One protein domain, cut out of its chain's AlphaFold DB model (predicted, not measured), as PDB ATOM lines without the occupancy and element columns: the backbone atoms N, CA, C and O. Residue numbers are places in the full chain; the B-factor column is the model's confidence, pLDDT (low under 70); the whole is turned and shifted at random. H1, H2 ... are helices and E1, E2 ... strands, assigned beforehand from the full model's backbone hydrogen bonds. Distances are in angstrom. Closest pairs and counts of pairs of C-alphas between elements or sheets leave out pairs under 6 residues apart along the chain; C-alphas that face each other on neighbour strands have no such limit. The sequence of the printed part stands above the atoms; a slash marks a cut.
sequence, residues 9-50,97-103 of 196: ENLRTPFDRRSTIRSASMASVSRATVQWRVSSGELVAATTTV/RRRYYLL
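Overview. This is residues 9 to 50 and 97 to 103 of the 196 residues of an uncharacterized protein of Phytophthora cactorum (UniProt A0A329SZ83). Picture a ribbon of two antiparallel strands, E1 and E2, with three short helices curving round one of its ends while its other end, at residues 49 and 97, runs on beyond them. H1 and H2 lie along the E2 side of the ribbon, and H3 turns across towards the start of E1, with E2 between E1 and the corner of H1 and H2. The printed part has 49 residues, with three named helices and then two named strands in the order H1, H2, H3, E1, E2, and its class is mixed, helices and strands. It is compact, with a radius of gyration of the C-alphas of 9.9 A, yet only just elongated, spanning 30 by 20 by 16 A.

Arrangement. Go first to H1, residues 15 to 18, and then to H2, residues 21 to 27; they touch only at the corner by their tight link, with the closest C-alphas, those of Arg 18 and Ala 24, 4.2 A apart. Next comes H3, residues 31 to 39, which touches H2 at a steep tilt of 63 degrees, opposite ways; their closest C-alphas are those of Ser 25 and Arg 31, 5.1 A apart. H1 and H3 are apart. Read on to E1, residues 44 to 49, where the closest C-alphas of H3 and E1 are those of Val 38 and Val 44, 6.2 A apart. E2, residues 97 to 102, is its antiparallel neighbour, at 155 degrees between their directions; look for N 46 and O 100 at 3.0 A and N 102 and O 44 at 2.9 A, both within hydrogen-bond range. The closest C-alphas of H1 and E2 are those of Arg 18 and Tyr 100, 5.7 A apart. In H2 and H3 every O i to N i+4 pair is within hydrogen-bond range, and H1 is too short for such a pair.

Along the chain. Find C-alpha 15 at (63.221, 132.715, 101.251), where H1 begins; it ends at residue 18, 5.4 A on. H2 runs 9.9 A from Ile 21 to Ala 27, and H3 12.4 A from Arg 31 to Ser 39. From C-alpha 44 at (58.169, 129.293, 89.424), E1 runs 16.0 A to Thr 49. E2 runs back 15.8 A from Arg 97 to C-alpha 102 at (58.612, 132.472, 93.498).

Size, cuts and confidence. The two C-alphas farthest apart are those of Ser 30 and Val 50, at 30.4 A. Residues 51 to 96 are not printed, and C-alphas 50 and 97 are 7.1 A apart across this cut. Of the links that are printed whole, H1 to H2, H2 to H3 and H3 to E1 are tight. The mean pLDDT of the printed part is 77.9, and the model's confidence is low, under 70, at residues 48 to 50 and 97 to 98.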
ATOM      1  N   GLU A   9      49.659 135.660  97.815       77.38
ATOM      2  CA  GLU A   9      50.491 136.817  98.143       77.38
ATOM      3  C   GLU A   9      51.241 136.620  99.473       77.38
ATOM      4  O   GLU A   9      52.376 137.066  99.635       77.38
ATOM      5  N   ASN A  10      50.685 135.812 100.384       78.25
ATOM      6  CA  ASN A  10      51.350 135.386 101.622       78.25
ATOM      7  C   ASN A  10      52.618 134.539 101.382       78.25
ATOM      8  O   ASN A  10      53.383 134.285 102.313       78.25
ATOM      9  N   LEU A  11      52.879 134.099 100.146       75.56
ATOM     10  CA  LEU A  11      54.132 133.449  99.766       75.56
ATOM     11  C   LEU A  11      55.301 134.447  99.641       75.56
ATOM     12  O   LEU A  11      56.448 133.997  99.607       75.56
ATOM     13  N   ARG A  12      55.060 135.771  99.687       75.56
ATOM     14  CA  ARG A  12      56.097 136.813  99.884       75.56
ATOM     15  C   ARG A  12      56.671 136.815 101.309       75.56
ATOM     16  O   ARG A  12      56.807 137.840 101.969       75.56
ATOM     17  N   THR A  13      56.991 135.633 101.815       76.19
ATOM     18  CA  THR A  13      57.696 135.423 103.078       76.19
ATOM     19  C   THR A  13      59.192 135.229 102.811       76.19
ATOM     20  O   THR A  13      59.589 134.967 101.671       76.19
ATOM     21  N   PRO A  14      60.055 135.350 103.840       77.75
ATOM     22  CA  PRO A  14      61.491 135.144 103.682       77.75
ATOM     23  C   PRO A  14      61.817 133.817 102.984       77.75
ATOM     24  O   PRO A  14      61.165 132.799 103.226       77.75
ATOM     25  N   PHE A  15      62.855 133.821 102.144       74.81
ATOM     26  CA  PHE A  15      63.221 132.715 101.251       74.81
ATOM     27  C   PHE A  15      63.339 131.342 101.934       74.81
ATOM     28  O   PHE A  15      62.929 130.331 101.357       74.81
ATOM     29  N   ASP A  16      63.805 131.292 103.183       70.50
ATOM     30  CA  ASP A  16      63.935 130.044 103.945       70.50
ATOM     31  C   ASP A  16      62.583 129.338 104.157       70.50
ATOM     32  O   ASP A  16      62.505 128.105 104.131       70.50
ATOM     33  N   ARG A  17      61.491 130.108 104.273       74.94
ATOM     34  CA  ARG A  17      60.125 129.596 104.480       74.94
ATOM     35  C   ARG A  17      59.441 129.141 103.194       74.94
ATOM     36  O   ARG A  17      58.371 128.550 103.259       74.94
ATOM     37  N   ARG A  18      60.068 129.290 102.028       76.12
ATOM     38  CA  ARG A  18      59.516 128.872 100.724       76.12
ATOM     39  C   ARG A  18      60.512 128.075  99.886       76.12
ATOM     40  O   ARG A  18      60.457 128.088  98.661       76.12
ATOM     41  N   SER A  19      61.414 127.363 100.555       78.00
ATOM     42  CA  SER A  19      62.423 126.528  99.903       78.00
ATOM     43  C   SER A  19      61.898 125.154  99.462       78.00
ATOM     44  O   SER A  19      62.344 124.572  98.471       78.00
ATOM     45  N   THR A  20      60.893 124.630 100.170       81.12
ATOM     46  CA  THR A  20      60.254 123.335  99.897       81.12
ATOM     47  C   THR A  20      58.741 123.497  99.754       81.12
ATOM     48  O   THR A  20      58.165 124.453 100.265       81.12
ATOM     49  N   ILE A  21      58.060 122.543  99.101       81.69
ATOM     50  CA  ILE A  21      56.583 122.566  99.009       81.69
ATOM     51  C   ILE A  21      55.971 122.571 100.419       81.69
ATOM     52  O   ILE A  21      54.960 123.219 100.668       81.69
ATOM     53  N   ARG A  22      56.615 121.876 101.370       82.88
ATOM     54  CA  ARG A  22      56.191 121.834 102.773       82.88
ATOM     55  C   ARG A  22      56.244 123.215 103.417       82.88
ATOM     56  O   ARG A  22      55.260 123.628 104.017       82.88
ATOM     57  N   SER A  23      57.374 123.906 103.293       82.50
ATOM     58  CA  SER A  23      57.557 125.221 103.903       82.50
ATOM     59  C   SER A  23      56.654 126.263 103.231       82.50
ATOM     60  O   SER A  23      55.941 126.982 103.923       82.50
ATOM     61  N   ALA A  24      56.586 126.256 101.894       81.38
ATOM     62  CA  ALA A  24      55.706 127.128 101.114       81.38
ATOM     63  C   ALA A  24      54.229 126.941 101.496       81.38
ATOM     64  O   ALA A  24      53.474 127.909 101.591       81.38
ATOM     65  N   SER A  25      53.832 125.695 101.771       85.06
ATOM     66  CA  SER A  25      52.483 125.382 102.227       85.06
ATOM     67  C   SER A  25      52.192 125.938 103.623       85.06
ATOM     68  O   SER A  25      51.132 126.517 103.845       85.06
ATOM     69  N   MET A  26      53.142 125.830 104.554       82.25
ATOM     70  CA  MET A  26      52.995 126.423 105.888       82.25
ATOM     71  C   MET A  26      52.893 127.953 105.852       82.25
ATOM     72  O   MET A  26      52.288 128.539 106.743       82.25
ATOM     73  N   ALA A  27      53.476 128.591 104.835       77.94
ATOM     74  CA  ALA A  27      53.467 130.040 104.683       77.94
ATOM     75  C   ALA A  27      52.191 130.602 104.025       77.94
ATOM     76  O   ALA A  27      51.892 131.776 104.224       77.94
ATOM     77  N   SER A  28      51.443 129.814 103.238       78.50
ATOM     78  CA  SER A  28      50.380 130.361 102.369       78.50
ATOM     79  C   SER A  28      49.138 129.465 102.223       78.50
ATOM     80  O   SER A  28      48.039 129.802 102.682       78.50
ATOM     81  N   VAL A  29      49.279 128.323 101.545       83.62
ATOM     82  CA  VAL A  29      48.168 127.479 101.076       83.62
ATOM     83  C   VAL A  29      48.447 125.989 101.269       83.62
ATOM     84  O   VAL A  29      49.528 125.577 101.669       83.62
ATOM     85  N   SER A  30      47.461 125.130 100.999       85.69
ATOM     86  CA  SER A  30      47.647 123.683 101.142       85.69
ATOM     87  C   SER A  30      48.740 123.145 100.207       85.69
ATOM     88  O   SER A  30      48.983 123.684  99.125       85.69
ATOM     89  N   ARG A  31      49.368 122.034 100.596       85.12
ATOM     90  CA  ARG A  31      50.457 121.403  99.839       85.12
ATOM     91  C   ARG A  31      50.044 121.016  98.417       85.12
ATOM     92  O   ARG A  31      50.807 121.241  97.483       85.12
ATOM     93  N   ALA A  32      48.831 120.480  98.272       84.75
ATOM     94  CA  ALA A  32      48.255 120.113  96.981       84.75
ATOM     95  C   ALA A  32      48.069 121.345  96.084       84.75
ATOM     96  O   ALA A  32      48.388 121.300  94.901       84.75
ATOM     97  N   THR A  33      47.638 122.470  96.663       83.31
ATOM     98  CA  THR A  33      47.486 123.740  95.941       83.31
ATOM     99  C   THR A  33      48.833 124.293  95.477       83.31
ATOM    100  O   THR A  33      48.946 124.685  94.323       83.31
ATOM    101  N   VAL A  34      49.867 124.288  96.331       82.69
ATOM    102  CA  VAL A  34      51.225 124.704  95.922       82.69
ATOM    103  C   VAL A  34      51.727 123.824  94.776       82.69
ATOM    104  O   VAL A  34      52.220 124.338  93.778       82.69
ATOM    105  N   GLN A  35      51.580 122.503  94.894       84.56
ATOM    106  CA  GLN A  35      52.046 121.562  93.877       84.56
ATOM    107  C   GLN A  35      51.323 121.746  92.541       84.56
ATOM    108  O   GLN A  35      51.976 121.801  91.504       84.56
ATOM    109  N   TRP A  36      49.997 121.894  92.566       84.06
ATOM    110  CA  TRP A  36      49.209 122.149  91.362       84.06
ATOM    111  C   TRP A  36      49.625 123.454  90.680       84.06
ATOM    112  O   TRP A  36      49.800 123.468  89.468       84.06
ATOM    113  N   ARG A  37      49.883 124.516  91.454       81.25
ATOM    114  CA  ARG A  37      50.297 125.819  90.915       81.25
ATOM    115  C   ARG A  37      51.714 125.850  90.351       81.25
ATOM    116  O   ARG A  37      51.998 126.597  89.423       81.25
ATOM    117  N   VAL A  38      52.604 125.020  90.886       83.69
ATOM    118  CA  VAL A  38      53.926 124.795  90.282       83.69
ATOM    119  C   VAL A  38      53.774 124.076  88.942       83.69
ATOM    120  O   VAL A  38      54.426 124.449  87.973       83.69
ATOM    121  N   SER A  39      52.888 123.080  88.866       81.56
ATOM    122  CA  SER A  39      52.611 122.363  87.617       81.56
ATOM    123  C   SER A  39      51.861 123.209  86.583       81.56
ATOM    124  O   SER A  39      52.083 123.021  85.392       81.56
ATOM    125  N   SER A  40      50.994 124.133  87.009       81.38
ATOM    126  CA  SER A  40      50.276 125.054  86.116       81.38
ATOM    127  C   SER A  40      51.117 126.257  85.671       81.38
ATOM    128  O   SER A  40      50.670 127.025  84.825       81.38
ATOM    129  N   GLY A  41      52.327 126.424  86.218       77.38
ATOM    130  CA  GLY A  41      53.245 127.515  85.875       77.38
ATOM    131  C   GLY A  41      52.968 128.842  86.587       77.38
ATOM    132  O   GLY A  41      53.677 129.817  86.353       77.38
ATOM    133  N   GLU A  42      51.986 128.891  87.489       78.88
ATOM    134  CA  GLU A  42      51.689 130.073  88.309       78.88
ATOM    135  C   GLU A  42      52.704 130.287  89.443       78.88
ATOM    136  O   GLU A  42      52.817 131.389  89.972       78.88
ATOM    137  N   LEU A  43      53.442 129.244  89.834       79.31
ATOM    138  CA  LEU A  43      54.584 129.335  90.743       79.31
ATOM    139  C   LEU A  43      55.844 128.830  90.048       79.31
ATOM    140  O   LEU A  43      55.892 127.693  89.575       79.31
ATOM    141  N   VAL A  44      56.899 129.641  90.065       81.31
ATOM    142  CA  VAL A  44      58.169 129.293  89.424       81.31
ATOM    143  C   VAL A  44      59.133 128.735  90.465       81.31
ATOM    144  O   VAL A  44      59.448 129.382  91.465       81.31
ATOM    145  N   ALA A  45      59.618 127.516  90.233       77.75
ATOM    146  CA  ALA A  45      60.682 126.927  91.034       77.75
ATOM    147  C   ALA A  45      62.048 127.390  90.503       77.75
ATOM    148  O   ALA A  45      62.556 126.847  89.524       77.75
ATOM    149  N   ALA A  46      62.661 128.368  91.165       76.25
ATOM    150  CA  ALA A  46      63.998 128.843  90.822       76.25
ATOM    151  C   ALA A  46      65.059 128.127  91.668       76.25
ATOM    152  O   ALA A  46      64.891 127.946  92.876       76.25
ATOM    153  N   THR A  47      66.167 127.728  91.040       73.44
ATOM    154  CA  THR A  47      67.326 127.150  91.737       73.44
ATOM    155  C   THR A  47      68.529 128.056  91.552       73.44
ATOM    156  O   THR A  47      69.004 128.251  90.435       73.44
ATOM    157  N   THR A  48      69.059 128.573  92.653       68.06
ATOM    158  CA  THR A  48      70.253 129.421  92.647       68.06
ATOM    159  C   THR A  48      71.458 128.591  93.071       68.06
ATOM    160  O   THR A  48      71.430 127.923  94.109       68.06
ATOM    161  N   THR A  49      72.520 128.615  92.263       60.78
ATOM    162  CA  THR A  49      73.804 127.984  92.596       60.78
ATOM    163  C   THR A  49      74.827 129.076  92.875       60.78
ATOM    164  O   THR A  49      75.019 129.957  92.039       60.78
ATOM    165  N   VAL A  50      75.508 128.992  94.017       60.28
ATOM    166  CA  VAL A  50      76.634 129.880  94.325       60.28
ATOM    167  C   VAL A  50      77.767 129.596  93.340       60.28
ATOM    168  O   VAL A  50      78.319 128.491  93.329       60.28
ATOM    169  N   ARG A  97      73.178 124.603  97.227       58.28
ATOM    170  CA  ARG A  97      72.085 124.801  96.277       58.28
ATOM    171  C   ARG A  97      70.800 124.981  97.059       58.28
ATOM    172  O   ARG A  97      70.418 124.101  97.828       58.28
ATOM    173  N   ARG A  98      70.125 126.103  96.829       64.94
ATOM    174  CA  ARG A  98      68.806 126.376  97.398       64.94
ATOM    175  C   ARG A  98      67.808 126.557  96.268       64.94
ATOM    176  O   ARG A  98      68.105 127.169  95.241       64.94
ATOM    177  N   ARG A  99      66.643 125.959  96.464       71.62
ATOM    178  CA  ARG A  99      65.483 126.079  95.590       71.62
ATOM    179  C   ARG A  99      64.475 126.979  96.285       71.62
ATOM    180  O   ARG A  99      64.347 126.874  97.499       71.62
ATOM    181  N   TYR A 100      63.770 127.811  95.528       78.44
ATOM    182  CA  TYR A 100      62.734 128.715  96.027       78.44
ATOM    183  C   TYR A 100      61.486 128.638  95.144       78.44
ATOM    184  O   TYR A 100      61.605 128.458  93.932       78.44
ATOM    185  N   TYR A 101      60.305 128.774  95.748       79.62
ATOM    186  CA  TYR A 101      59.047 128.993  95.025       79.62
ATOM    187  C   TYR A 101      58.758 130.489  94.971       79.62
ATOM    188  O   TYR A 101      58.541 131.108  96.013       79.62
ATOM    189  N   LEU A 102      58.791 131.048  93.765       81.62
ATOM    190  CA  LEU A 102      58.612 132.472  93.498       81.62
ATOM    191  C   LEU A 102      57.237 132.727  92.882       81.62
ATOM    192  O   LEU A 102      56.703 131.876  92.160       81.62
ATOM    193  N   LEU A 103      56.687 133.906  93.169       80.62
ATOM    194  CA  LEU A 103      55.498 134.402  92.484       80.62
ATOM    195  C   LEU A 103      55.864 134.917  91.077       80.62
ATOM    196  O   LEU A 103      57.027 135.246  90.823       80.62
TER     197      LEU A 103